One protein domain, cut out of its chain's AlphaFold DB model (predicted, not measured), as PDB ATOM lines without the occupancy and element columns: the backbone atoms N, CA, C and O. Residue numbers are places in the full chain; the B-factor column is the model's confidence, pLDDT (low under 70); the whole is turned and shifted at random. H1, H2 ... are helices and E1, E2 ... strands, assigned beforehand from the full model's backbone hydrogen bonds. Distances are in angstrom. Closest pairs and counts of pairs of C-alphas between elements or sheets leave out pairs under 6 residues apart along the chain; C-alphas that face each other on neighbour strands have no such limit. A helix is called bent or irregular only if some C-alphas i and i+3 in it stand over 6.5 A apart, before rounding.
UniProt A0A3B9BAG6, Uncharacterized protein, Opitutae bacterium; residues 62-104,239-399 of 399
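This is residues 62 to 104 and 239 to 399 of the 399 residues of an uncharacterized protein of Opitutae bacterium (UniProt A0A3B9BAG6). A strongly twisted sheet of six strands curls round the long helix H5, and H4, H6 and H7 cover the same face. E1 and E4 make a small antiparallel sheet by the first part of H5, while H3 lies near the edge strand E7. The printed part has 204 residues with eight named helices and eight named strands, in the order H1 H2 H3 E1 H4 E2 E3 E4 H5 E5 E6 H6 H7 H8 E7 E8. The large sheet, mixed, runs E2 E3 E5 E6 E8 E7. The class is mixed, helices and strands; the whole is compact, with a radius of gyration of the C-alphas of 16.2 A, and spans 44 by 42 by 34 A.

Find C-alpha 62 at (64.402, 50.438, 19.920), where H1 begins; it runs to residue 68. H2 is residues 76 to 79, H3 82 to 90, E1 239 to 243, H4 244 to 251, E2 255 to 258, E3 261 to 270 and E4 274 to 278. H5, residues 279 to 299, runs 30.6 A; it is only just irregular, with C-alphas 295 and 298 7.0 A apart. Next come E5, 304 to 311, E6, 317 to 325, H6, 328 to 338, H7, 346 to 365 and 29.1 A long, H8, 371 to 376, and E7, 380 to 385. E8, 388 to 396, ends at C-alpha 396, (36.014, 30.597, 8.181).

Look for N and O pairs within hydrogen-bond range: N 256 and O 263, 2.8 A, in the hairpin E2 and E3; N 266 and O 305, 2.9 A, between parallel E3 and E5; N 308 and O 321, 2.8 A, in the hairpin E5 and E6; N 322 and O 391, 2.8 A, between antiparallel E6 and E8; N 390 and O 383, 2.8 A, in the hairpin E7 and E8. H4, H5, H6 and H7 on one face make two layers, helices over a sheet. The hub H7 touches H5, closest C-alphas Cys 291 and Leu 354, 5.3 A, at a shallow tilt of 33 degrees, opposite ways, only just short of steep. H7 also touches H6, Val 337 to His 352, 5.4 A, and H8, Leu 363 to Leu 371, 6.5 A. H1 and H2 only graze the sheet. In H5, 15 of 17 O i to N i+4 pairs are within range.

C-alphas 62 and 369 are farthest apart, 48.3 A. Residues 105 to 238 are not printed; C-alphas 104 and 239 are 17.9 A apart. No link printed whole is long. Residues 341, 342, 344 and 399 have pLDDT under 70.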
ATOM      1  N   ARG A  62      63.275  50.770  20.799       74.38
ATOM      2  CA  ARG A  62      64.402  50.438  19.920       74.38
ATOM      3  C   ARG A  62      64.344  48.982  19.456       74.38
ATOM      4  O   ARG A  62      64.462  48.738  18.263       74.38
ATOM      5  N   SER A  63      64.135  48.033  20.369       72.75
ATOM      6  CA  SER A  63      64.029  46.608  20.035       72.75
ATOM      7  C   SER A  63      62.877  46.330  19.070       72.75
ATOM      8  O   SER A  63      63.085  45.627  18.089       72.75
ATOM      9  N   ARG A  64      61.702  46.938  19.281       70.81
ATOM     10  CA  ARG A  64      60.547  46.778  18.379       70.81
ATOM     11  C   ARG A  64      60.792  47.345  16.982       70.81
ATOM     12  O   ARG A  64      60.390  46.733  16.000       70.81
ATOM     13  N   VAL A  65      61.450  48.503  16.885       75.44
ATOM     14  CA  VAL A  65      61.822  49.084  15.585       75.44
ATOM     15  C   VAL A  65      62.798  48.164  14.851       75.44
ATOM     16  O   VAL A  65      62.610  47.917  13.667       75.44
ATOM     17  N   MET A  66      63.796  47.614  15.551       77.81
ATOM     18  CA  MET A  66      64.741  46.668  14.946       77.81
ATOM     19  C   MET A  66      64.057  45.373  14.496       77.81
ATOM     20  O   MET A  66      64.337  44.912  13.396       77.81
ATOM     21  N   GLU A  67      63.131  44.831  15.294       73.31
ATOM     22  CA  GLU A  67      62.330  43.649  14.934       73.31
ATOM     23  C   GLU A  67      61.496  43.898  13.666       73.31
ATOM     24  O   GLU A  67      61.419  43.036  12.800       73.31
ATOM     25  N   TYR A  68      60.935  45.102  13.497       70.56
ATOM     26  CA  TYR A  68      60.207  45.469  12.274       70.56
ATOM     27  C   TYR A  68      61.091  45.497  11.020       70.56
ATOM     28  O   TYR A  68      60.596  45.360   9.900       70.56
ATOM     29  N   CYS A  69      62.394  45.709  11.200       71.25
ATOM     30  CA  CYS A  69      63.372  45.709  10.120       71.25
ATOM     31  C   CYS A  69      63.937  44.311   9.821       71.25
ATOM     32  O   CYS A  69      64.685  44.174   8.850       71.25
ATOM     33  N   GLU A  70      63.616  43.286  10.621       74.00
ATOM     34  CA  GLU A  70      64.035  41.916  10.329       74.00
ATOM     35  C   GLU A  70      63.308  41.382   9.079       74.00
ATOM     36  O   GLU A  70      62.116  41.648   8.879       74.00
ATOM     37  N   PRO A  71      63.998  40.618   8.210       75.31
ATOM     38  CA  PRO A  71      63.348  39.947   7.095       75.31
ATOM     39  C   PRO A  71      62.237  39.028   7.597       75.31
ATOM     40  O   PRO A  71      62.434  38.239   8.521       75.31
ATOM     41  N   LYS A  72      61.074  39.101   6.951       80.06
ATOM     42  CA  LYS A  72      59.963  38.198   7.252       80.06
ATOM     43  C   LYS A  72      60.359  36.760   6.932       80.06
ATOM     44  O   LYS A  72      61.056  36.507   5.949       80.06
ATOM     45  N   MET A  73      59.890  35.829   7.760       86.94
ATOM     46  CA  MET A  73      60.009  34.404   7.476       86.94
ATOM     47  C   MET A  73      59.262  34.083   6.178       86.94
ATOM     48  O   MET A  73      58.138  34.537   5.978       86.94
ATOM     49  N   ASP A  74      59.895  33.307   5.304       89.38
ATOM     50  CA  ASP A  74      59.266  32.824   4.081       89.38
ATOM     51  C   ASP A  74      58.362  31.620   4.394       89.38
ATOM     52  O   ASP A  74      58.837  30.560   4.820       89.38
ATOM     53  N   PHE A  75      57.054  31.797   4.203       92.00
ATOM     54  CA  PHE A  75      56.047  30.753   4.392       92.00
ATOM     55  C   PHE A  75      55.698  30.004   3.100       92.00
ATOM     56  O   PHE A  75      55.005  28.985   3.180       92.00
ATOM     57  N   ASP A  76      56.201  30.412   1.930       92.69
ATOM     58  CA  ASP A  76      55.902  29.753   0.651       92.69
ATOM     59  C   ASP A  76      56.230  28.248   0.661       92.69
ATOM     60  O   ASP A  76      55.402  27.452   0.188       92.69
ATOM     61  N   PRO A  77      57.354  27.790   1.259       95.25
ATOM     62  CA  PRO A  77      57.637  26.363   1.379       95.25
ATOM     63  C   PRO A  77      56.575  25.604   2.184       95.25
ATOM     64  O   PRO A  77      56.195  24.492   1.813       95.25
ATOM     65  N   PHE A  78      56.058  26.203   3.262       96.19
ATOM     66  CA  PHE A  78      54.993  25.616   4.076       96.19
ATOM     67  C   PHE A  78      53.650  25.603   3.328       96.19
ATOM     68  O   PHE A  78      52.964  24.576   3.297       96.19
ATOM     69  N   LEU A  79      53.295  26.707   2.666       96.06
ATOM     70  CA  LEU A  79      52.050  26.841   1.900       96.06
ATOM     71  C   LEU A  79      51.986  25.929   0.668       96.06
ATOM     72  O   LEU A  79      50.892  25.625   0.174       96.06
ATOM     73  N   SER A  80      53.149  25.471   0.209       96.12
ATOM     74  CA  SER A  80      53.318  24.515  -0.887       96.12
ATOM     75  C   SER A  80      53.282  23.049  -0.436       96.12
ATOM     76  O   SER A  80      53.369  22.149  -1.269       96.12
ATOM     77  N   THR A  81      53.152  22.766   0.865       97.62
ATOM     78  CA  THR A  81      53.084  21.381   1.360       97.62
ATOM     79  C   THR A  81      51.800  20.671   0.917       97.62
ATOM     80  O   THR A  81      50.766  21.290   0.637       97.62
ATOM     81  N   ASN A  82      51.845  19.335   0.889       97.19
ATOM     82  CA  ASN A  82      50.684  18.505   0.555       97.19
ATOM     83  C   ASN A  82      49.517  18.714   1.527       97.19
ATOM     84  O   ASN A  82      48.366  18.700   1.098       97.19
ATOM     85  N   ASP A  83      49.801  18.936   2.811       97.12
ATOM     86  CA  ASP A  83      48.775  19.160   3.832       97.12
ATOM     87  C   ASP A  83      48.015  20.466   3.584       97.12
ATOM     88  O   ASP A  83      46.783  20.460   3.558       97.12
ATOM     89  N   ILE A  84      48.726  21.560   3.301       97.88
ATOM     90  CA  ILE A  84      48.094  22.847   2.988       97.88
ATOM     91  C   ILE A  84      47.409  22.818   1.622       97.88
ATOM     92  O   ILE A  84      46.325  23.375   1.460       97.88
ATOM     93  N   SER A  85      47.967  22.101   0.647       96.94
ATOM     94  CA  SER A  85      47.297  21.878  -0.638       96.94
ATOM     95  C   SER A  85      45.999  21.080  -0.474       96.94
ATOM     96  O   SER A  85      44.989  21.398  -1.103       96.94
ATOM     97  N   ARG A  86      45.987  20.073   0.408       97.19
ATOM     98  CA  ARG A  86      44.786  19.298   0.740       97.19
ATOM     99  C   ARG A  86      43.745  20.160   1.446       97.19
ATOM    100  O   ARG A  86      42.581  20.082   1.065       97.19
ATOM    101  N   LEU A  87      44.154  21.007   2.389       97.81
ATOM    102  CA  LEU A  87      43.283  22.012   2.994       97.81
ATOM    103  C   LEU A  87      42.668  22.926   1.934       97.81
ATOM    104  O   LEU A  87      41.449  23.010   1.835       97.81
ATOM    105  N   ARG A  88      43.493  23.534   1.080       96.81
ATOM    106  CA  ARG A  88      43.048  24.465   0.033       96.81
ATOM    107  C   ARG A  88      42.015  23.851  -0.908       96.81
ATOM    108  O   ARG A  88      41.022  24.493  -1.223       96.81
ATOM    109  N   ASN A  89      42.241  22.610  -1.332       95.75
ATOM    110  CA  ASN A  89      41.382  21.936  -2.308       95.75
ATOM    111  C   ASN A  89      40.072  21.411  -1.713       95.75
ATOM    112  O   ASN A  89      39.129  21.167  -2.457       95.75
ATOM    113  N   ASN A  90      40.025  21.193  -0.396       94.38
ATOM    114  CA  ASN A  90      38.872  20.599   0.276       94.38
ATOM    115  C   ASN A  90      38.199  21.563   1.258       94.38
ATOM    116  O   ASN A  90      37.294  21.149   1.980       94.38
ATOM    117  N   PHE A  91      38.620  22.826   1.337       94.19
ATOM    118  CA  PHE A  91      37.963  23.818   2.178       94.19
ATOM    119  C   PHE A  91      36.613  24.219   1.578       94.19
ATOM    120  O   PHE A  91      36.485  24.450   0.379       94.19
ATOM    121  N   SER A  92      35.605  24.323   2.433       88.81
ATOM    122  CA  SER A  92      34.288  24.842   2.088       88.81
ATOM    123  C   SER A  92      33.840  25.725   3.236       88.81
ATOM    124  O   SER A  92      33.875  25.297   4.389       88.81
ATOM    125  N   SER A  93      33.433  26.953   2.926       84.25
ATOM    126  CA  SER A  93      32.869  27.829   3.951       84.25
ATOM    127  C   SER A  93      31.517  27.263   4.399       84.25
ATOM    128  O   SER A  93      30.744  26.840   3.533       84.25
ATOM    129  N   PRO A  94      31.221  27.218   5.708       85.12
ATOM    130  CA  PRO A  94      29.897  26.832   6.181       85.12
ATOM    131  C   PRO A  94      28.855  27.869   5.734       85.12
ATOM    132  O   PRO A  94      29.166  29.057   5.635       85.12
ATOM    133  N   GLU A  95      27.619  27.431   5.472       80.69
ATOM    134  CA  GLU A  95      26.520  28.333   5.081       80.69
ATOM    135  C   GLU A  95      26.196  29.341   6.187       80.69
ATOM    136  O   GLU A  95      25.956  30.516   5.914       80.69
ATOM    137  N   ASN A  96      26.234  28.885   7.442       83.75
ATOM    138  CA  ASN A  96      26.110  29.738   8.611       83.75
ATOM    139  C   ASN A  96      27.465  29.797   9.315       83.75
ATOM    140  O   ASN A  96      28.028  28.786   9.726       83.75
ATOM    141  N   ARG A  97      28.010  30.999   9.473       85.75
ATOM    142  CA  ARG A  97      29.244  31.186  10.234       85.75
ATOM    143  C   ARG A  97      28.966  30.998  11.726       85.75
ATOM    144  O   ARG A  97      27.935  31.445  12.228       85.75
ATOM    145  N   TYR A  98      29.911  30.398  12.444       87.69
ATOM    146  CA  TYR A  98      29.908  30.423  13.902       87.69
ATOM    147  C   TYR A  98      29.983  31.863  14.435       87.69
ATOM    148  O   TYR A  98      30.857  32.630  14.039       87.69
ATOM    149  N   GLN A  99      29.069  32.227  15.336       84.56
ATOM    150  CA  GLN A  99      28.950  33.592  15.870       84.56
ATOM    151  C   GLN A  99      29.475  33.728  17.311       84.56
ATOM    152  O   GLN A  99      29.450  34.822  17.872       84.56
ATOM    153  N   GLY A 100      30.003  32.660  17.915       83.50
ATOM    154  CA  GLY A 100      30.374  32.664  19.332       83.50
ATOM    155  C   GLY A 100      29.195  32.340  20.254       83.50
ATOM    156  O   GLY A 100      28.039  32.482  19.876       83.50
ATOM    157  N   GLY A 101      29.490  31.899  21.480       75.81
ATOM    158  CA  GLY A 101      28.488  31.701  22.537       75.81
ATOM    159  C   GLY A 101      27.831  30.316  22.580       75.81
ATOM    160  O   GLY A 101      27.542  29.838  23.674       75.81
ATOM    161  N   ASP A 102      27.699  29.598  21.458       74.31
ATOM    162  CA  ASP A 102      26.986  28.297  21.434       74.31
ATOM    163  C   ASP A 102      27.652  27.185  22.271       74.31
ATOM    164  O   ASP A 102      27.032  26.170  22.582       74.31
ATOM    165  N   ALA A 103      28.928  27.358  22.629       77.19
ATOM    166  CA  ALA A 103      29.684  26.419  23.463       77.19
ATOM    167  C   ALA A 103      29.596  26.724  24.962       77.19
ATOM    168  O   ALA A 103      30.171  25.989  25.765       77.19
ATOM    169  N   SER A 104      28.977  27.848  25.324       87.62
ATOM    170  CA  SER A 104      28.924  28.300  26.705       87.62
ATOM    171  C   SER A 104      28.015  27.389  27.527       87.62
ATOM    172  O   SER A 104      26.892  27.059  27.141       87.62
ATOM    173  N   LEU A 239      27.248  42.608  17.406       89.44
ATOM    174  CA  LEU A 239      28.014  42.731  16.169       89.44
ATOM    175  C   LEU A 239      29.093  43.806  16.320       89.44
ATOM    176  O   LEU A 239      28.810  44.984  16.561       89.44
ATOM    177  N   ARG A 240      30.339  43.372  16.179       87.62
ATOM    178  CA  ARG A 240      31.544  44.181  16.244       87.62
ATOM    179  C   ARG A 240      32.646  43.504  15.438       87.62
ATOM    180  O   ARG A 240      33.209  42.500  15.860       87.62
ATOM    181  N   LEU A 241      32.994  44.106  14.306       88.38
ATOM    182  CA  LEU A 241      34.101  43.630  13.483       88.38
ATOM    183  C   LEU A 241      35.428  43.753  14.238       88.38
ATOM    184  O   LEU A 241      35.775  44.816  14.765       88.38
ATOM    185  N   HIS A 242      36.180  42.658  14.264       87.56
ATOM    186  CA  HIS A 242      37.518  42.595  14.831       87.56
ATOM    187  C   HIS A 242      38.526  42.264  13.740       87.56
ATOM    188  O   HIS A 242      38.445  41.213  13.111       87.56
ATOM    189  N   GLY A 243      39.478  43.170  13.524       87.94
ATOM    190  CA  GLY A 243      40.519  42.999  12.516       87.94
ATOM    191  C   GLY A 243      41.771  42.295  13.030       87.94
ATOM    192  O   GLY A 243      42.081  42.346  14.224       87.94
ATOM    193  N   ALA A 244      42.534  41.704  12.112       88.44
ATOM    194  CA  ALA A 244      43.812  41.050  12.400       88.44
ATOM    195  C   ALA A 244      44.849  42.005  13.027       88.44
ATOM    196  O   ALA A 244      45.636  41.577  13.870       88.44
ATOM    197  N   GLY A 245      44.783  43.313  12.749       85.81
ATOM    198  CA  GLY A 245      45.629  44.320  13.408       85.81
ATOM    199  C   GLY A 245      45.482  44.367  14.941       85.81
ATOM    200  O   GLY A 245      46.444  44.665  15.654       85.81
ATOM    201  N   LEU A 246      44.311  43.998  15.487       86.19
ATOM    202  CA  LEU A 246      44.138  43.853  16.938       86.19
ATOM    203  C   LEU A 246      44.950  42.676  17.483       86.19
ATOM    204  O   LEU A 246      45.545  42.804  18.550       86.19
ATOM    205  N   LEU A 247      44.979  41.547  16.769       87.69
ATOM    206  CA  LEU A 247      45.795  40.389  17.140       87.69
ATOM    207  C   LEU A 247      47.280  40.734  17.025       87.69
ATOM    208  O   LEU A 247      48.022  40.508  17.976       87.69
ATOM    209  N   GLN A 248      47.691  41.389  15.939       87.19
ATOM    210  CA  GLN A 248      49.072  41.839  15.766       87.19
ATOM    211  C   GLN A 248      49.526  42.722  16.937       87.19
ATOM    212  O   GLN A 248      50.575  42.481  17.519       87.19
ATOM    213  N   THR A 249      48.705  43.688  17.360       83.00
ATOM    214  CA  THR A 249      49.042  44.589  18.479       83.00
ATOM    215  C   THR A 249      49.234  43.844  19.806       83.00
ATOM    216  O   THR A 249      50.065  44.237  20.623       83.00
ATOM    217  N   LYS A 250      48.455  42.782  20.046       86.00
ATOM    218  CA  LYS A 250      48.537  41.978  21.277       86.00
ATOM    219  C   LYS A 250      49.758  41.064  21.302       86.00
ATOM    220  O   LYS A 250      50.311  40.818  22.374       86.00
ATOM    221  N   TRP A 251      50.086  40.494  20.146       87.81
ATOM    222  CA  TRP A 251      51.025  39.387  20.024       87.81
ATOM    223  C   TRP A 251      52.425  39.848  19.634       87.81
ATOM    224  O   TRP A 251      53.395  39.244  20.073       87.81
ATOM    225  N   TRP A 252      52.565  40.936  18.883       85.12
ATOM    226  CA  TRP A 252      53.858  41.349  18.353       85.12
ATOM    227  C   TRP A 252      54.840  41.776  19.451       85.12
ATOM    228  O   TRP A 252      54.569  42.690  20.242       85.12
ATOM    229  N   GLY A 253      55.986  41.087  19.496       78.00
ATOM    230  CA  GLY A 253      57.061  41.322  20.454       78.00
ATOM    231  C   GLY A 253      56.654  40.976  21.884       78.00
ATOM    232  O   GLY A 253      57.319  41.388  22.836       78.00
ATOM    233  N   ALA A 254      55.531  40.276  22.064       85.44
ATOM    234  CA  ALA A 254      55.037  39.918  23.376       85.44
ATOM    235  C   ALA A 254      55.862  38.765  23.953       85.44
ATOM    236  O   ALA A 254      56.061  37.733  23.308       85.44
ATOM    237  N   GLU A 255      56.284  38.910  25.208       89.56
ATOM    238  CA  GLU A 255      56.719  37.766  26.005       89.56
ATOM    239  C   GLU A 255      55.476  36.928  26.346       89.56
ATOM    240  O   GLU A 255      54.422  37.436  26.752       89.56
ATOM    241  N   HIS A 256      55.565  35.627  26.136       91.69
ATOM    242  CA  HIS A 256      54.519  34.664  26.427       91.69
ATOM    243  C   HIS A 256      55.093  33.569  27.322       91.69
ATOM    244  O   HIS A 256      56.245  33.171  27.143       91.69
ATOM    245  N   ALA A 257      54.313  33.109  28.297       89.44
ATOM    246  CA  ALA A 257      54.772  32.108  29.245       89.44
ATOM    247  C   ALA A 257      53.750  30.987  29.431       89.44
ATOM    248  O   ALA A 257      52.557  31.241  29.565       89.44
ATOM    249  N   TYR A 258      54.235  29.753  29.500       89.19
ATOM    250  CA  TYR A 258      53.428  28.576  29.803       89.19
ATOM    251  C   TYR A 258      54.187  27.702  30.803       89.19
ATOM    252  O   TYR A 258      55.298  27.261  30.514       89.19
ATOM    253  N   PHE A 259      53.631  27.526  32.008       80.56
ATOM    254  CA  PHE A 259      54.263  26.823  33.140       80.56
ATOM    255  C   PHE A 259      55.754  27.159  33.333       80.56
ATOM    256  O   PHE A 259      56.613  26.284  33.373       80.56
ATOM    257  N   SER A 260      56.066  28.454  33.453       75.00
ATOM    258  CA  SER A 260      57.426  29.011  33.613       75.00
ATOM    259  C   SER A 260      58.343  28.947  32.385       75.00
ATOM    260  O   SER A 260      59.398  29.583  32.390       75.00
ATOM    261  N   SER A 261      57.946  28.263  31.310       80.75
ATOM    262  CA  SER A 261      58.649  28.327  30.027       80.75
ATOM    263  C   SER A 261      58.308  29.626  29.313       80.75
ATOM    264  O   SER A 261      57.133  29.943  29.135       80.75
ATOM    265  N   LYS A 262      59.330  30.372  28.896       84.12
ATOM    266  CA  LYS A 262      59.183  31.652  28.196       84.12
ATOM    267  C   LYS A 262      59.384  31.473  26.700       84.12
ATOM    268  O   LYS A 262      60.308  30.782  26.283       84.12
ATOM    269  N   GLY A 263      58.568  32.164  25.915       86.19
ATOM    270  CA  GLY A 263      58.745  32.324  24.481       86.19
ATOM    271  C   GLY A 263      58.499  33.769  24.069       86.19
ATOM    272  O   GLY A 263      57.545  34.396  24.532       86.19
ATOM    273  N   GLN A 264      59.344  34.302  23.192       88.56
ATOM    274  CA  GLN A 264      59.087  35.584  22.541       88.56
ATOM    275  C   GLN A 264      58.303  35.365  21.245       88.56
ATOM    276  O   GLN A 264      58.667  34.523  20.425       88.56
ATOM    277  N   VAL A 265      57.223  36.122  21.062       88.12
ATOM    278  CA  VAL A 265      56.392  36.034  19.860       88.12
ATOM    279  C   VAL A 265      56.938  36.969  18.785       88.12
ATOM    280  O   VAL A 265      57.058  38.174  19.013       88.12
ATOM    281  N   LYS A 266      57.170  36.425  17.591       87.88
ATOM    282  CA  LYS A 266      57.454  37.180  16.368       87.88
ATOM    283  C   LYS A 266      56.239  37.135  15.446       87.88
ATOM    284  O   LYS A 266      55.810  36.066  15.017       87.88
ATOM    285  N   CYS A 267      55.645  38.283  15.148       84.81
ATOM    286  CA  CYS A 267      54.508  38.338  14.227       84.81
ATOM    287  C   CYS A 267      55.000  38.519  12.789       84.81
ATOM    288  O   CYS A 267      55.679  39.497  12.487       84.81
ATOM    289  N   GLY A 268      54.637  37.580  11.913       82.62
ATOM    290  CA  GLY A 268      54.878  37.645  10.474       82.62
ATOM    291  C   GLY A 268      53.834  38.502   9.753       82.62
ATOM    292  O   GLY A 268      53.482  39.601  10.192       82.62
ATOM    293  N   HIS A 269      53.320  38.017   8.622       83.19
ATOM    294  CA  HIS A 269      52.241  38.710   7.921       83.19
ATOM    295  C   HIS A 269      50.895  38.537   8.642       83.19
ATOM    296  O   HIS A 269      50.299  37.467   8.664       83.19
ATOM    297  N   PHE A 270      50.390  39.617   9.227       86.81
ATOM    298  CA  PHE A 270      48.988  39.705   9.614       86.81
ATOM    299  C   PHE A 270      48.314  40.514   8.518       86.81
ATOM    300  O   PHE A 270      48.657  41.683   8.327       86.81
ATOM    301  N   PHE A 271      47.423  39.880   7.757       88.31
ATOM    302  CA  PHE A 271      46.669  40.586   6.723       88.31
ATOM    303  C   PHE A 271      45.898  41.773   7.322       88.31
ATOM    304  O   PHE A 271      45.553  41.766   8.504       88.31
ATOM    305  N   ASP A 272      45.591  42.782   6.510       86.12
ATOM    306  CA  ASP A 272      44.698  43.861   6.934       86.12
ATOM    307  C   ASP A 272      43.248  43.506   6.583       86.12
ATOM    308  O   ASP A 272      42.915  43.244   5.424       86.12
ATOM    309  N   GLY A 273      42.383  43.429   7.594       87.88
ATOM    310  CA  GLY A 273      40.977  43.080   7.417       87.88
ATOM    311  C   GLY A 273      40.345  42.337   8.598       87.88
ATOM    312  O   GLY A 273      41.016  42.055   9.597       87.88
ATOM    313  N   PRO A 274      39.035  42.039   8.500       89.31
ATOM    314  CA  PRO A 274      38.268  41.390   9.557       89.31
ATOM    315  C   PRO A 274      38.626  39.907   9.707       89.31
ATOM    316  O   PRO A 274      38.835  39.201   8.722       89.31
ATOM    317  N   VAL A 275      38.653  39.440  10.956       90.56
ATOM    318  CA  VAL A 275      38.857  38.035  11.343       90.56
ATOM    319  C   VAL A 275      37.582  37.450  11.940       90.56
ATOM    320  O   VAL A 275      37.253  36.309  11.634       90.56
ATOM    321  N   THR A 276      36.855  38.221  12.758       91.81
ATOM    322  CA  THR A 276      35.587  37.822  13.399       91.81
ATOM    323  C   THR A 276      34.602  38.991  13.479       91.81
ATOM    324  O   THR A 276      34.989  40.155  13.324       91.81
ATOM    325  N   GLU A 277      33.328  38.692  13.751       91.19
ATOM    326  CA  GLU A 277      32.242  39.691  13.776       91.19
ATOM    327  C   GLU A 277      31.648  39.937  15.165       91.19
ATOM    328  O   GLU A 277      30.777  40.796  15.315       91.19
ATOM    329  N   ARG A 278      32.083  39.190  16.184       92.00
ATOM    330  CA  ARG A 278      31.633  39.333  17.579       92.00
ATOM    331  C   ARG A 278      32.796  39.139  18.551       92.00
ATOM    332  O   ARG A 278      33.771  38.448  18.244       92.00
ATOM    333  N   CYS A 279      32.696  39.722  19.749       92.62
ATOM    334  CA  CYS A 279      33.735  39.583  20.778       92.62
ATOM    335  C   CYS A 279      33.820  38.151  21.318       92.62
ATOM    336  O   CYS A 279      34.925  37.698  21.611       92.62
ATOM    337  N   VAL A 280      32.688  37.453  21.442       92.94
ATOM    338  CA  VAL A 280      32.640  36.040  21.860       92.94
ATOM    339  C   VAL A 280      33.320  35.115  20.853       92.94
ATOM    340  O   VAL A 280      34.116  34.265  21.236       92.94
ATOM    341  N   GLU A 281      33.085  35.333  19.560       94.19
ATOM    342  CA  GLU A 281      33.754  34.601  18.486       94.19
ATOM    343  C   GLU A 281      35.261  34.892  18.483       94.19
ATOM    344  O   GLU A 281      36.091  33.988  18.399       94.19
ATOM    345  N   PHE A 282      35.625  36.169  18.646       93.44
ATOM    346  CA  PHE A 282      37.018  36.581  18.763       93.44
ATOM    347  C   PHE A 282      37.713  35.922  19.960       93.44
ATOM    348  O   PHE A 282      38.873  35.548  19.850       93.44
ATOM    349  N   ALA A 283      37.028  35.776  21.098       94.31
ATOM    350  CA  ALA A 283      37.588  35.134  22.285       94.31
ATOM    351  C   ALA A 283      37.916  33.656  22.037       94.31
ATOM    352  O   ALA A 283      38.935  33.170  22.523       94.31
ATOM    353  N   GLU A 284      37.093  32.956  21.257       94.38
ATOM    354  CA  GLU A 284      37.367  31.578  20.854       94.38
ATOM    355  C   GLU A 284      38.557  31.487  19.889       94.38
ATOM    356  O   GLU A 284      39.465  30.683  20.102       94.38
ATOM    357  N   TYR A 285      38.608  32.369  18.888       95.06
ATOM    358  CA  TYR A 285      39.754  32.469  17.984       95.06
ATOM    359  C   TYR A 285      41.061  32.752  18.745       95.06
ATOM    360  O   TYR A 285      42.080  32.098  18.523       95.06
ATOM    361  N   ASP A 286      41.034  33.715  19.669       93.94
ATOM    362  CA  ASP A 286      42.191  34.100  20.481       93.94
ATOM    363  C   ASP A 286      42.609  32.943  21.400       93.94
ATOM    364  O   ASP A 286      43.791  32.626  21.485       93.94
ATOM    365  N   ALA A 287      41.655  32.229  22.015       95.94
ATOM    366  CA  ALA A 287      41.946  31.034  22.809       95.94
ATOM    367  C   ALA A 287      42.684  29.959  21.993       95.94
ATOM    368  O   ALA A 287      43.647  29.383  22.497       95.94
ATOM    369  N   ASN A 288      42.309  29.739  20.728       97.12
ATOM    370  CA  ASN A 288      43.038  28.824  19.845       97.12
ATOM    371  C   ASN A 288      44.472  29.302  19.583       97.12
ATOM    372  O   ASN A 288      45.398  28.493  19.626       97.12
ATOM    373  N   MET A 289      44.681  30.605  19.369       96.50
ATOM    374  CA  MET A 289      46.023  31.186  19.219       96.50
ATOM    375  C   MET A 289      46.883  30.958  20.468       96.50
ATOM    376  O   MET A 289      48.046  30.567  20.349       96.50
ATOM    377  N   TYR A 290      46.313  31.131  21.664       97.31
ATOM    378  CA  TYR A 290      46.992  30.795  22.915       97.31
ATOM    379  C   TYR A 290      47.312  29.300  23.018       97.31
ATOM    380  O   TYR A 290      48.422  28.957  23.414       97.31
ATOM    381  N   CYS A 291      46.407  28.405  22.605       97.75
ATOM    382  CA  CYS A 291      46.700  26.971  22.569       97.75
ATOM    383  C   CYS A 291      47.889  26.648  21.653       97.75
ATOM    384  O   CYS A 291      48.780  25.905  22.060       97.75
ATOM    385  N   LEU A 292      47.956  27.240  20.452       97.56
ATOM    386  CA  LEU A 292      49.110  27.076  19.560       97.56
ATOM    387  C   LEU A 292      50.411  27.582  20.208       97.56
ATOM    388  O   LEU A 292      51.437  26.904  20.139       97.56
ATOM    389  N   ALA A 293      50.364  28.751  20.857       96.56
ATOM    390  CA  ALA A 293      51.509  29.331  21.557       96.56
ATOM    391  C   ALA A 293      52.001  28.433  22.698       96.56
ATOM    392  O   ALA A 293      53.191  28.135  22.768       96.56
ATOM    393  N   ASN A 294      51.089  27.953  23.547       96.44
ATOM    394  CA  ASN A 294      51.409  27.106  24.694       96.44
ATOM    395  C   ASN A 294      52.018  25.760  24.265       96.44
ATOM    396  O   ASN A 294      52.899  25.240  24.946       96.44
ATOM    397  N   LEU A 295      51.604  25.213  23.116       96.00
ATOM    398  CA  LEU A 295      52.173  23.976  22.572       96.00
ATOM    399  C   LEU A 295      53.600  24.167  22.027       96.00
ATOM    400  O   LEU A 295      54.430  23.261  22.161       96.00
ATOM    401  N   LEU A 296      53.892  25.323  21.419       95.19
ATOM    402  CA  LEU A 296      55.171  25.595  20.753       95.19
ATOM    403  C   LEU A 296      56.223  26.235  21.656       95.19
ATOM    404  O   LEU A 296      57.380  25.819  21.614       95.19
ATOM    405  N   ALA A 297      55.854  27.247  22.444       93.75
ATOM    406  CA  ALA A 297      56.800  28.083  23.181       93.75
ATOM    407  C   ALA A 297      57.754  27.280  24.090       93.75
ATOM    408  O   ALA A 297      58.959  27.515  24.000       93.75
ATOM    409  N   PRO A 298      57.294  26.284  24.879       92.94
ATOM    410  CA  PRO A 298      58.181  25.480  25.728       92.94
ATOM    411  C   PRO A 298      59.185  24.611  24.963       92.94
ATOM    412  O   PRO A 298      60.164  24.152  25.542       92.94
ATOM    413  N   ARG A 299      58.929  24.357  23.676       93.75
ATOM    414  CA  ARG A 299      59.693  23.434  22.821       93.75
ATOM    415  C   ARG A 299      60.571  24.153  21.802       93.75
ATOM    416  O   ARG A 299      61.262  23.507  21.012       93.75
ATOM    417  N   SER A 300      60.525  25.484  21.786       94.81
ATOM    418  CA  SER A 300      61.360  26.277  20.897       94.81
ATOM    419  C   SER A 300      62.827  26.166  21.304       94.81
ATOM    420  O   SER A 300      63.215  26.496  22.422       94.81
ATOM    421  N   SER A 301      63.665  25.749  20.359       94.38
ATOM    422  CA  SER A 301      65.122  25.682  20.527       94.38
ATOM    423  C   SER A 301      65.806  27.053  20.527       94.38
ATOM    424  O   SER A 301      66.967  27.160  20.914       94.38
ATOM    425  N   THR A 302      65.104  28.098  20.089       91.81
ATOM    426  CA  THR A 302      65.609  29.474  19.980       91.81
ATOM    427  C   THR A 302      65.012  30.410  21.030       91.81
ATOM    428  O   THR A 302      65.471  31.540  21.159       91.81
ATOM    429  N   GLY A 303      64.019  29.950  21.801       89.19
ATOM    430  CA  GLY A 303      63.295  30.772  22.776       89.19
ATOM    431  C   GLY A 303      62.273  31.729  22.151       89.19
ATOM    432  O   GLY A 303      61.653  32.516  22.862       89.19
ATOM    433  N   ASP A 304      62.070  31.659  20.834       91.69
ATOM    434  CA  ASP A 304      61.060  32.416  20.098       91.69
ATOM    435  C   ASP A 304      60.141  31.497  19.281       91.69
ATOM    436  O   ASP A 304      60.464  30.352  18.957       91.69
ATOM    437  N   PHE A 305      58.954  31.991  18.958       94.44
ATOM    438  CA  PHE A 305      58.047  31.354  18.012       94.44
ATOM    439  C   PHE A 305      57.372  32.429  17.171       94.44
ATOM    440  O   PHE A 305      57.210  33.571  17.595       94.44
ATOM    441  N   HIS A 306      56.994  32.058  15.959       94.44
ATOM    442  CA  HIS A 306      56.388  32.953  14.997       94.44
ATOM    443  C   HIS A 306      54.901  32.667  14.880       94.44
ATOM    444  O   HIS A 306      54.487  31.510  14.908       94.44
ATOM    445  N   MET A 307      54.109  33.720  14.729       95.19
ATOM    446  CA  MET A 307      52.688  33.638  14.408       95.19
ATOM    447  C   MET A 307      52.421  34.365  13.100       95.19
ATOM    448  O   MET A 307      52.993  35.428  12.858       95.19
ATOM    449  N   GLU A 308      51.521  33.820  12.290       94.06
ATOM    450  CA  GLU A 308      51.106  34.409  11.025       94.06
ATOM    451  C   GLU A 308      49.603  34.249  10.804       94.06
ATOM    452  O   GLU A 308      49.035  33.204  11.129       94.06
ATOM    453  N   LEU A 309      48.963  35.288  10.257       94.69
ATOM    454  CA  LEU A 309      47.557  35.263   9.862       94.69
ATOM    455  C   LEU A 309      47.462  35.524   8.365       94.69
ATOM    456  O   LEU A 309      47.595  36.656   7.896       94.69
ATOM    457  N   LEU A 310      47.194  34.458   7.625       93.44
ATOM    458  CA  LEU A 310      47.143  34.472   6.176       93.44
ATOM    459  C   LEU A 310      45.697  34.517   5.705       93.44
ATOM    460  O   LEU A 310      44.901  33.614   5.984       93.44
ATOM    461  N   LYS A 311      45.374  35.564   4.950       88.50
ATOM    462  CA  LYS A 311      44.169  35.616   4.126       88.50
ATOM    463  C   LYS A 311      44.503  35.100   2.726       88.50
ATOM    464  O   LYS A 311      45.654  35.156   2.303       88.50
ATOM    465  N   ASP A 312      43.513  34.535   2.045       87.25
ATOM    466  CA  ASP A 312      43.577  34.066   0.650       87.25
ATOM    467  C   ASP A 312      44.497  32.861   0.368       87.25
ATOM    468  O   ASP A 312      44.342  32.206  -0.662       87.25
ATOM    469  N   ALA A 313      45.376  32.473   1.302       92.06
ATOM    470  CA  ALA A 313      46.131  31.218   1.215       92.06
ATOM    471  C   ALA A 313      45.202  29.997   1.069       92.06
ATOM    472  O   ALA A 313      45.525  29.044   0.348       92.06
ATOM    473  N   ILE A 314      44.043  30.065   1.736       94.88
ATOM    474  CA  ILE A 314      42.924  29.129   1.652       94.88
ATOM    475  C   ILE A 314      41.664  29.943   1.300       94.88
ATOM    476  O   ILE A 314      41.247  30.778   2.106       94.88
ATOM    477  N   PRO A 315      41.045  29.736   0.124       91.69
ATOM    478  CA  PRO A 315      39.840  30.467  -0.260       91.69
ATOM    479  C   PRO A 315      38.713  30.313   0.770       91.69
ATOM    480  O   PRO A 315      38.348  29.197   1.135       91.69
ATOM    481  N   GLY A 316      38.154  31.436   1.230       91.31
ATOM    482  CA  GLY A 316      37.068  31.450   2.220       91.31
ATOM    483  C   GLY A 316      37.507  31.208   3.669       91.31
ATOM    484  O   GLY A 316      36.649  31.082   4.541       91.31
ATOM    485  N   ALA A 317      38.814  31.171   3.952       94.12
ATOM    486  CA  ALA A 317      39.339  30.997   5.302       94.12
ATOM    487  C   ALA A 317      40.400  32.042   5.665       94.12
ATOM    488  O   ALA A 317      41.135  32.551   4.819       94.12
ATOM    489  N   THR A 318      40.525  32.297   6.961       95.00
ATOM    490  CA  THR A 318      41.723  32.863   7.572       95.00
ATOM    491  C   THR A 318      42.548  31.720   8.152       95.00
ATOM    492  O   THR A 318      42.096  31.017   9.057       95.00
ATOM    493  N   LEU A 319      43.764  31.537   7.645       96.88
ATOM    494  CA  LEU A 319      44.699  30.532   8.135       96.88
ATOM    495  C   LEU A 319      45.583  31.148   9.223       96.88
ATOM    496  O   LEU A 319      46.391  32.032   8.944       96.88
ATOM    497  N   ALA A 320      45.428  30.672  10.457       97.44
ATOM    498  CA  ALA A 320      46.332  30.982  11.554       97.44
ATOM    499  C   ALA A 320      47.435  29.930  11.612       97.44
ATOM    500  O   ALA A 320      47.146  28.734  11.690       97.44
ATOM    501  N   VAL A 321      48.690  30.369  11.600       97.62
ATOM    502  CA  VAL A 321      49.857  29.488  11.679       97.62
ATOM    503  C   VAL A 321      50.739  29.937  12.829       97.62
ATOM    504  O   VAL A 321      51.027  31.123  12.970       97.62
ATOM    505  N   ALA A 322      51.200  28.987  13.632       97.25
ATOM    506  CA  ALA A 322      52.269  29.200  14.588       97.25
ATOM    507  C   ALA A 322      53.432  28.258  14.260       97.25
ATOM    508  O   ALA A 322      53.216  27.092  13.929       97.25
ATOM    509  N   THR A 323      54.667  28.749  14.321       97.19
ATOM    510  CA  THR A 323      55.856  27.958  13.988       97.19
ATOM    511  C   THR A 323      57.025  28.260  14.909       97.19
ATOM    512  O   THR A 323      57.223  29.394  15.335       97.19
ATOM    513  N   ALA A 324      57.814  27.244  15.234       96.88
ATOM    514  CA  ALA A 324      59.016  27.396  16.044       96.88
ATOM    515  C   ALA A 324      60.115  26.464  15.543       96.88
ATOM    516  O   ALA A 324      59.838  25.361  15.055       96.88
ATOM    517  N   LYS A 325      61.376  26.885  15.701       96.62
ATOM    518  CA  LYS A 325      62.505  25.985  15.484       96.62
ATOM    519  C   LYS A 325      62.502  24.943  16.598       96.62
ATOM    520  O   LYS A 325      62.656  25.290  17.767       96.62
ATOM    521  N   MET A 326      62.354  23.676  16.249       97.25
ATOM    522  CA  MET A 326      62.123  22.588  17.198       97.25
ATOM    523  C   MET A 326      63.006  21.396  16.842       97.25
ATOM    524  O   MET A 326      63.196  21.091  15.662       97.25
ATOM    525  N   SER A 327      63.541  20.686  17.838       96.94
ATOM    526  CA  SER A 327      64.268  19.438  17.577       96.94
ATOM    527  C   SER A 327      63.320  18.366  17.020       96.94
ATOM    528  O   SER A 327      62.105  18.426  17.214       96.94
ATOM    529  N   GLU A 328      63.857  17.372  16.312       96.69
ATOM    530  CA  GLU A 328      63.038  16.264  15.806       96.69
ATOM    531  C   GLU A 328      62.381  15.472  16.949       96.69
ATOM    532  O   GLU A 328      61.214  15.101  16.852       96.69
ATOM    533  N   GLN A 329      63.097  15.287  18.061       96.00
ATOM    534  CA  GLN A 329      62.586  14.608  19.252       96.00
ATOM    535  C   GLN A 329      61.383  15.341  19.864       96.00
ATOM    536  O   GLN A 329      60.366  14.711  20.152       96.00
ATOM    537  N   GLU A 330      61.471  16.664  20.032       95.31
ATOM    538  CA  GLU A 330      60.363  17.471  20.562       95.31
ATOM    539  C   GLU A 330      59.163  17.472  19.611       95.31
ATOM    540  O   GLU A 330      58.019  17.368  20.053       95.31
ATOM    541  N   HIS A 331      59.411  17.498  18.297       96.56
ATOM    542  CA  HIS A 331      58.352  17.381  17.297       96.56
ATOM    543  C   HIS A 331      57.621  16.035  17.385       96.56
ATOM    544  O   HIS A 331      56.392  16.006  17.415       96.56
ATOM    545  N   GLN A 332      58.362  14.925  17.460       94.81
ATOM    546  CA  GLN A 332      57.780  13.587  17.602       94.81
ATOM    547  C   GLN A 332      57.000  13.451  18.916       94.81
ATOM    548  O   GLN A 332      55.911  12.879  18.924       94.81
ATOM    549  N   SER A 333      57.515  14.017  20.014       93.19
ATOM    550  CA  SER A 333      56.812  14.055  21.300       93.19
ATOM    551  C   SER A 333      55.493  14.829  21.200       93.19
ATOM    552  O   SER A 333      54.445  14.312  21.585       93.19
ATOM    553  N   LEU A 334      55.514  16.027  20.608       94.50
ATOM    554  CA  LEU A 334      54.312  16.829  20.384       94.50
ATOM    555  C   LEU A 334      53.302  16.095  19.488       94.50
ATOM    556  O   LEU A 334      52.106  16.093  19.771       94.50
ATOM    557  N   GLN A 335      53.772  15.413  18.444       93.75
ATOM    558  CA  GLN A 335      52.913  14.624  17.569       93.75
ATOM    559  C   GLN A 335      52.233  13.469  18.322       93.75
ATOM    560  O   GLN A 335      51.040  13.255  18.130       93.75
ATOM    561  N   GLN A 336      52.942  12.772  19.217       91.88
ATOM    562  CA  GLN A 336      52.366  11.709  20.056       91.88
ATOM    563  C   GLN A 336      51.300  12.229  21.030       91.88
ATOM    564  O   GLN A 336      50.303  11.544  21.279       91.88
ATOM    565  N   VAL A 337      51.504  13.433  21.575       90.75
ATOM    566  CA  VAL A 337      50.523  14.117  22.430       90.75
ATOM    567  C   VAL A 337      49.253  14.430  21.640       90.75
ATOM    568  O   VAL A 337      48.148  14.122  22.088       90.75
ATOM    569  N   ILE A 338      49.416  14.975  20.435       89.88
ATOM    570  CA  ILE A 338      48.325  15.323  19.520       89.88
ATOM    571  C   ILE A 338      47.535  14.078  19.087       89.88
ATOM    572  O   ILE A 338      46.306  14.084  19.122       89.88
ATOM    573  N   THR A 339      48.212  12.977  18.743       85.19
ATOM    574  CA  THR A 339      47.549  11.721  18.345       85.19
ATOM    575  C   THR A 339      46.980  10.927  19.526       85.19
ATOM    576  O   THR A 339      46.339   9.898  19.315       85.19
ATOM    577  N   GLY A 340      47.211  11.373  20.767       77.25
ATOM    578  CA  GLY A 340      46.700  10.743  21.988       77.25
ATOM    579  C   GLY A 340      47.303   9.369  22.290       77.25
ATOM    580  O   GLY A 340      46.724   8.593  23.045       77.25
ATOM    581  N   SER A 341      48.450   9.023  21.700       65.12
ATOM    582  CA  SER A 341      48.909   7.629  21.652       65.12
ATOM    583  C   SER A 341      49.538   7.105  22.952       65.12
ATOM    584  O   SER A 341      49.825   5.913  23.018       65.12
ATOM    585  N   SER A 342      49.762   7.931  23.986       59.59
ATOM    586  CA  SER A 342      50.363   7.508  25.276       59.59
ATOM    587  C   SER A 342      50.201   8.529  26.422       59.59
ATOM    588  O   SER A 342      51.030   8.579  27.329       59.59
ATOM    589  N   VAL A 343      49.178   9.387  26.397       72.44
ATOM    590  CA  VAL A 343      49.090  10.515  27.340       72.44
ATOM    591  C   VAL A 343      48.282  10.142  28.581       72.44
ATOM    592  O   VAL A 343      47.079   9.918  28.485       72.44
ATOM    593  N   THR A 344      48.929  10.079  29.748       67.00
ATOM    594  CA  THR A 344      48.267   9.650  30.998       67.00
ATOM    595  C   THR A 344      48.414  10.614  32.174       67.00
ATOM    596  O   THR A 344      47.625  10.511  33.109       67.00
ATOM    597  N   ALA A 345      49.380  11.543  32.166       76.44
ATOM    598  CA  ALA A 345      49.587  12.485  33.270       76.44
ATOM    599  C   ALA A 345      50.494  13.678  32.901       76.44
ATOM    600  O   ALA A 345      51.194  13.664  31.884       76.44
ATOM    601  N   GLY A 346      50.523  14.683  33.785       83.44
ATOM    602  CA  GLY A 346      51.478  15.797  33.769       83.44
ATOM    603  C   GLY A 346      51.299  16.770  32.601       83.44
ATOM    604  O   GLY A 346      50.218  16.885  32.028       83.44
ATOM    605  N   THR A 347      52.378  17.461  32.223       84.56
ATOM    606  CA  THR A 347      52.367  18.457  31.136       84.56
ATOM    607  C   THR A 347      51.935  17.869  29.795       84.56
ATOM    608  O   THR A 347      51.233  18.526  29.039       84.56
ATOM    609  N   ALA A 348      52.249  16.599  29.520       87.44
ATOM    610  CA  ALA A 348      51.772  15.928  28.311       87.44
ATOM    611  C   ALA A 348      50.234  15.848  28.253       87.44
ATOM    612  O   ALA A 348      49.656  15.990  27.179       87.44
ATOM    613  N   LEU A 349      49.568  15.649  29.399       90.38
ATOM    614  CA  LEU A 349      48.105  15.643  29.495       90.38
ATOM    615  C   LEU A 349      47.514  17.039  29.293       90.38
ATOM    616  O   LEU A 349      46.534  17.192  28.570       90.38
ATOM    617  N   GLN A 350      48.149  18.062  29.861       92.50
ATOM    618  CA  GLN A 350      47.758  19.458  29.651       92.50
ATOM    619  C   GLN A 350      47.882  19.848  28.170       92.50
ATOM    620  O   GLN A 350      46.959  20.426  27.601       92.50
ATOM    621  N   ASP A 351      48.971  19.449  27.516       93.69
ATOM    622  CA  ASP A 351      49.194  19.687  26.089       93.69
ATOM    623  C   ASP A 351      48.199  18.916  25.213       93.69
ATOM    624  O   ASP A 351      47.713  19.430  24.204       93.69
ATOM    625  N   HIS A 352      47.814  17.707  25.629       94.12
ATOM    626  CA  HIS A 352      46.731  16.981  24.978       94.12
ATOM    627  C   HIS A 352      45.407  17.745  25.080       94.12
ATOM    628  O   HIS A 352      44.703  17.888  24.080       94.12
ATOM    629  N   TYR A 353      45.082  18.300  26.252       95.06
ATOM    630  CA  TYR A 353      43.890  19.134  26.411       95.06
ATOM    631  C   TYR A 353      43.941  20.405  25.560       95.06
ATOM    632  O   TYR A 353      42.934  20.739  24.940       95.06
ATOM    633  N   LEU A 354      45.090  21.083  25.462       96.31
ATOM    634  CA  LEU A 354      45.260  22.237  24.570       96.31
ATOM    635  C   LEU A 354      44.912  21.885  23.120       96.31
ATOM    636  O   LEU A 354      44.184  22.628  22.461       96.31
ATOM    637  N   TRP A 355      45.377  20.728  22.639       96.50
ATOM    638  CA  TRP A 355      45.025  20.247  21.307       96.50
ATOM    639  C   TRP A 355      43.529  19.930  21.180       96.50
ATOM    640  O   TRP A 355      42.881  20.373  20.232       96.50
ATOM    641  N   LYS A 356      42.941  19.240  22.167       95.50
ATOM    642  CA  LYS A 356      41.500  18.928  22.202       95.50
ATOM    643  C   LYS A 356      40.620  20.178  22.182       95.50
ATOM    644  O   LYS A 356      39.538  20.152  21.601       95.50
ATOM    645  N   LEU A 357      41.072  21.278  22.785       96.19
ATOM    646  CA  LEU A 357      40.368  22.561  22.737       96.19
ATOM    647  C   LEU A 357      40.332  23.149  21.319       96.19
ATOM    648  O   LEU A 357      39.294  23.685  20.930       96.19
ATOM    649  N   ILE A 358      41.418  23.009  20.548       97.06
ATOM    650  CA  ILE A 358      41.457  23.409  19.133       97.06
ATOM    651  C   ILE A 358      40.512  22.520  18.321       97.06
ATOM    652  O   ILE A 358      39.682  23.038  17.580       97.06
ATOM    653  N   GLU A 359      40.587  21.198  18.492       95.81
ATOM    654  CA  GLU A 359      39.707  20.227  17.821       95.81
ATOM    655  C   GLU A 359      38.220  20.562  18.010       95.81
ATOM    656  O   GLU A 359      37.455  20.655  17.050       95.81
ATOM    657  N   ASP A 360      37.832  20.805  19.259       94.31
ATOM    658  CA  ASP A 360      36.481  21.195  19.643       94.31
ATOM    659  C   ASP A 360      36.069  22.559  19.068       94.31
ATOM    660  O   ASP A 360      34.930  22.745  18.634       94.31
ATOM    661  N   SER A 361      36.995  23.517  19.025       95.00
ATOM    662  CA  SER A 361      36.744  24.809  18.391       95.00
ATOM    663  C   SER A 361      36.537  24.695  16.885       95.00
ATOM    664  O   SER A 361      35.653  25.349  16.335       95.00
ATOM    665  N   MET A 362      37.285  23.819  16.212       95.50
ATOM    666  CA  MET A 362      37.121  23.604  14.776       95.50
ATOM    667  C   MET A 362      35.780  22.951  14.443       95.50
ATOM    668  O   MET A 362      35.153  23.355  13.466       95.50
ATOM    669  N   LEU A 363      35.290  22.018  15.268       94.06
ATOM    670  CA  LEU A 363      33.937  21.468  15.111       94.06
ATOM    671  C   LEU A 363      32.876  22.576  15.113       94.06
ATOM    672  O   LEU A 363      32.027  22.615  14.224       94.06
ATOM    673  N   ARG A 364      32.960  23.526  16.050       91.81
ATOM    674  CA  ARG A 364      32.031  24.666  16.104       91.81
ATOM    675  C   ARG A 364      32.204  25.641  14.956       91.81
ATOM    676  O   ARG A 364      31.223  25.964  14.292       91.81
ATOM    677  N   GLY A 365      33.435  26.092  14.720       92.50
ATOM    678  CA  GLY A 365      33.758  27.067  13.681       92.50
ATOM    679  C   GLY A 365      33.258  26.619  12.307       92.50
ATOM    680  O   GLY A 365      32.717  27.426  11.556       92.50
ATOM    681  N   HIS A 366      33.369  25.319  12.020       93.38
ATOM    682  CA  HIS A 366      32.944  24.700  10.761       93.38
ATOM    683  C   HIS A 366      31.537  24.102  10.794       93.38
ATOM    684  O   HIS A 366      31.119  23.513   9.802       93.38
ATOM    685  N   GLN A 367      30.818  24.230  11.913       91.19
ATOM    686  CA  GLN A 367      29.503  23.615  12.134       91.19
ATOM    687  C   GLN A 367      29.463  22.115  11.787       91.19
ATOM    688  O   GLN A 367      28.475  21.609  11.255       91.19
ATOM    689  N   SER A 368      30.547  21.397  12.083       91.75
ATOM    690  CA  SER A 368      30.676  19.962  11.831       91.75
ATOM    691  C   SER A 368      30.547  19.172  13.129       91.75
ATOM    692  O   SER A 368      30.925  19.625  14.209       91.75
ATOM    693  N   THR A 369      30.028  17.954  13.016       91.88
ATOM    694  CA  THR A 369      30.015  16.955  14.094       91.88
ATOM    695  C   THR A 369      31.051  15.853  13.874       91.88
ATOM    696  O   THR A 369      31.187  14.972  14.721       91.88
ATOM    697  N   ASP A 370      31.758  15.868  12.741       94.44
ATOM    698  CA  ASP A 370      32.728  14.844  12.363       94.44
ATOM    699  C   ASP A 370      34.152  15.399  12.445       94.44
ATOM    700  O   ASP A 370      34.669  16.065  11.547       94.44
ATOM    701  N   LEU A 371      34.817  15.088  13.555       94.44
ATOM    702  CA  LEU A 371      36.189  15.523  13.773       94.44
ATOM    703  C   LEU A 371      37.151  14.914  12.750       94.44
ATOM    704  O   LEU A 371      38.115  15.566  12.343       94.44
ATOM    705  N   LYS A 372      36.896  13.670  12.337       95.19
ATOM    706  CA  LYS A 372      37.751  12.942  11.406       95.19
ATOM    707  C   LYS A 372      37.687  13.580  10.023       95.19
ATOM    708  O   LYS A 372      38.725  13.728   9.386       95.19
ATOM    709  N   GLU A 373      36.507  14.025   9.604       95.56
ATOM    710  CA  GLU A 373      36.334  14.806   8.377       95.56
ATOM    711  C   GLU A 373      37.222  16.063   8.389       95.56
ATOM    712  O   GLU A 373      37.984  16.299   7.449       95.56
ATOM    713  N   LEU A 374      37.204  16.839   9.480       96.06
ATOM    714  CA  LEU A 374      38.027  18.050   9.600       96.06
ATOM    715  C   LEU A 374      39.536  17.738   9.587       96.06
ATOM    716  O   LEU A 374      40.312  18.482   8.978       96.06
ATOM    717  N   GLN A 375      39.958  16.625  10.201       95.50
ATOM    718  CA  GLN A 375      41.350  16.149  10.164       95.50
ATOM    719  C   GLN A 375      41.775  15.728   8.756       95.50
ATOM    720  O   GLN A 375      42.854  16.100   8.286       95.50
ATOM    721  N   GLU A 376      40.930  14.972   8.057       95.12
ATOM    722  CA  GLU A 376      41.175  14.541   6.682       95.12
ATOM    723  C   GLU A 376      41.251  15.738   5.733       95.12
ATOM    724  O   GLU A 376      42.083  15.754   4.828       95.12
ATOM    725  N   ARG A 377      40.442  16.772   5.962       95.88
ATOM    726  CA  ARG A 377      40.489  18.036   5.217       95.88
ATOM    727  C   ARG A 377      41.621  18.957   5.661       95.88
ATOM    728  O   ARG A 377      41.804  19.995   5.041       95.88
ATOM    729  N   LYS A 378      42.398  18.591   6.686       97.31
ATOM    730  CA  LYS A 378      43.525  19.380   7.214       97.31
ATOM    731  C   LYS A 378      43.117  20.780   7.685       97.31
ATOM    732  O   LYS A 378      43.927  21.704   7.624       97.31
ATOM    733  N   ILE A 379      41.884  20.930   8.188       97.50
ATOM    734  CA  ILE A 379      41.370  22.192   8.752       97.50
ATOM    735  C   ILE A 379      42.289  22.715   9.855       97.50
ATOM    736  O   ILE A 379      42.504  23.913   9.976       97.50
ATOM    737  N   TYR A 380      42.880  21.811  10.618       97.88
ATOM    738  CA  TYR A 380      43.921  22.080  11.591       97.88
ATOM    739  C   TYR A 380      44.966  20.969  11.497       97.88
ATOM    740  O   TYR A 380      44.699  19.899  10.933       97.88
ATOM    741  N   GLY A 381      46.166  21.203  12.021       97.12
ATOM    742  CA  GLY A 381      47.196  20.176  11.965       97.12
ATOM    743  C   GLY A 381      48.560  20.585  12.490       97.12
ATOM    744  O   GLY A 381      48.763  21.687  12.998       97.12
ATOM    745  N   ILE A 382      49.474  19.627  12.365       97.56
ATOM    746  CA  ILE A 382      50.889  19.733  12.688       97.56
ATOM    747  C   ILE A 382      51.700  19.220  11.500       97.56
ATOM    748  O   ILE A 382      51.356  18.202  10.898       97.56
ATOM    749  N   ASN A 383      52.786  19.912  11.167       96.50
ATOM    750  CA  ASN A 383      53.735  19.473  10.155       96.50
ATOM    751  C   ASN A 383      55.151  19.919  10.536       96.50
ATOM    752  O   ASN A 383      55.335  20.873  11.294       96.50
ATOM    753  N   ARG A 384      56.159  19.236  10.000       96.50
ATOM    754  CA  ARG A 384      57.561  19.619  10.130       96.50
ATOM    755  C   ARG A 384      58.154  19.858   8.755       96.50
ATOM    756  O   ARG A 384      58.020  19.028   7.862       96.50
ATOM    757  N   LEU A 385      58.856  20.974   8.614       96.44
ATOM    758  CA  LEU A 385      59.656  21.276   7.439       96.44
ATOM    759  C   LEU A 385      61.033  21.733   7.911       96.44
ATOM    760  O   LEU A 385      61.151  22.715   8.642       96.44
ATOM    761  N   ASN A 386      62.073  21.008   7.500       93.19
ATOM    762  CA  ASN A 386      63.438  21.207   7.990       93.19
ATOM    763  C   ASN A 386      63.481  21.153   9.534       93.19
ATOM    764  O   ASN A 386      63.008  20.188  10.140       93.19
ATOM    765  N   ASP A 387      64.005  22.204  10.168       95.75
ATOM    766  CA  ASP A 387      64.105  22.330  11.624       95.75
ATOM    767  C   ASP A 387      62.899  23.023  12.274       95.75
ATOM    768  O   ASP A 387      62.929  23.320  13.468       95.75
ATOM    769  N   PHE A 388      61.841  23.299  11.511       97.25
ATOM    770  CA  PHE A 388      60.675  24.039  11.980       97.25
ATOM    771  C   PHE A 388      59.452  23.139  12.100       97.25
ATOM    772  O   PHE A 388      59.154  22.330  11.219       97.25
ATOM    773  N   THR A 389      58.721  23.312  13.196       98.19
ATOM    774  CA  THR A 389      57.420  22.683  13.417       98.19
ATOM    775  C   THR A 389      56.332  23.733  13.310       98.19
ATOM    776  O   THR A 389      56.396  24.758  13.980       98.19
ATOM    777  N   TYR A 390      55.333  23.442  12.481       98.19
ATOM    778  CA  TYR A 390      54.198  24.296  12.172       98.19
ATOM    779  C   TYR A 390      52.943  23.683  12.778       98.19
ATOM    780  O   TYR A 390      52.665  22.505  12.547       98.19
ATOM    781  N   LEU A 391      52.179  24.490  13.504       98.50
ATOM    782  CA  LEU A 391      50.814  24.195  13.922       98.50
ATOM    783  C   LEU A 391      49.877  25.197  13.254       98.50
ATOM    784  O   LEU A 391      50.227  26.369  13.120       98.50
ATOM    785  N   TRP A 392      48.689  24.763  12.848       98.44
ATOM    786  CA  TRP A 392      47.722  25.670  12.233       98.44
ATOM    787  C   TRP A 392      46.281  25.309  12.551       98.44
ATOM    788  O   TRP A 392      45.964  24.169  12.899       98.44
ATOM    789  N   PHE A 393      45.411  26.290  12.333       98.12
ATOM    790  CA  PHE A 393      43.987  26.085  12.127       98.12
ATOM    791  C   PHE A 393      43.461  27.056  11.061       98.12
ATOM    792  O   PHE A 393      43.947  28.179  10.916       98.12
ATOM    793  N   ALA A 394      42.460  26.621  10.303       97.19
ATOM    794  CA  ALA A 394      41.763  27.408   9.300       97.19
ATOM    795  C   ALA A 394      40.389  27.794   9.838       97.19
ATOM    796  O   ALA A 394      39.519  26.943  10.027       97.19
ATOM    797  N   TRP A 395      40.193  29.082  10.083       95.62
ATOM    798  CA  TRP A 395      38.917  29.628  10.527       95.62
ATOM    799  C   TRP A 395      38.132  30.147   9.323       95.62
ATOM    800  O   TRP A 395      38.751  30.755   8.449       95.62
ATOM    801  N   PRO A 396      36.803  29.966   9.237       94.06
ATOM    802  CA  PRO A 396      36.014  30.597   8.181       94.06
ATOM    803  C   PRO A 396      36.276  32.108   8.111       94.06
ATOM    804  O   PRO A 396      36.425  32.763   9.143       94.06
ATOM    805  N   ALA A 397      36.359  32.681   6.911       90.44
ATOM    806  CA  ALA A 397      36.592  34.114   6.718       90.44
ATOM    807  C   ALA A 397      35.295  34.923   6.866       90.44
ATOM    808  O   ALA A 397      34.200  34.413   6.621       90.44
ATOM    809  N   VAL A 398      35.412  36.168   7.337       86.06
ATOM    810  CA  VAL A 398      34.287  37.117   7.338       86.06
ATOM    811  C   VAL A 398      34.089  37.568   5.894       86.06
ATOM    812  O   VAL A 398      35.074  37.939   5.248       86.06
ATOM    813  N   LEU A 399      32.857  37.455   5.390       68.56
ATOM    814  CA  LEU A 399      32.508  37.731   3.993       68.56
ATOM    815  C   LEU A 399      32.404  39.229   3.696       68.56
ATOM    816  O   LEU A 399      31.887  39.972   4.560       68.56
TER     817      LEU A 399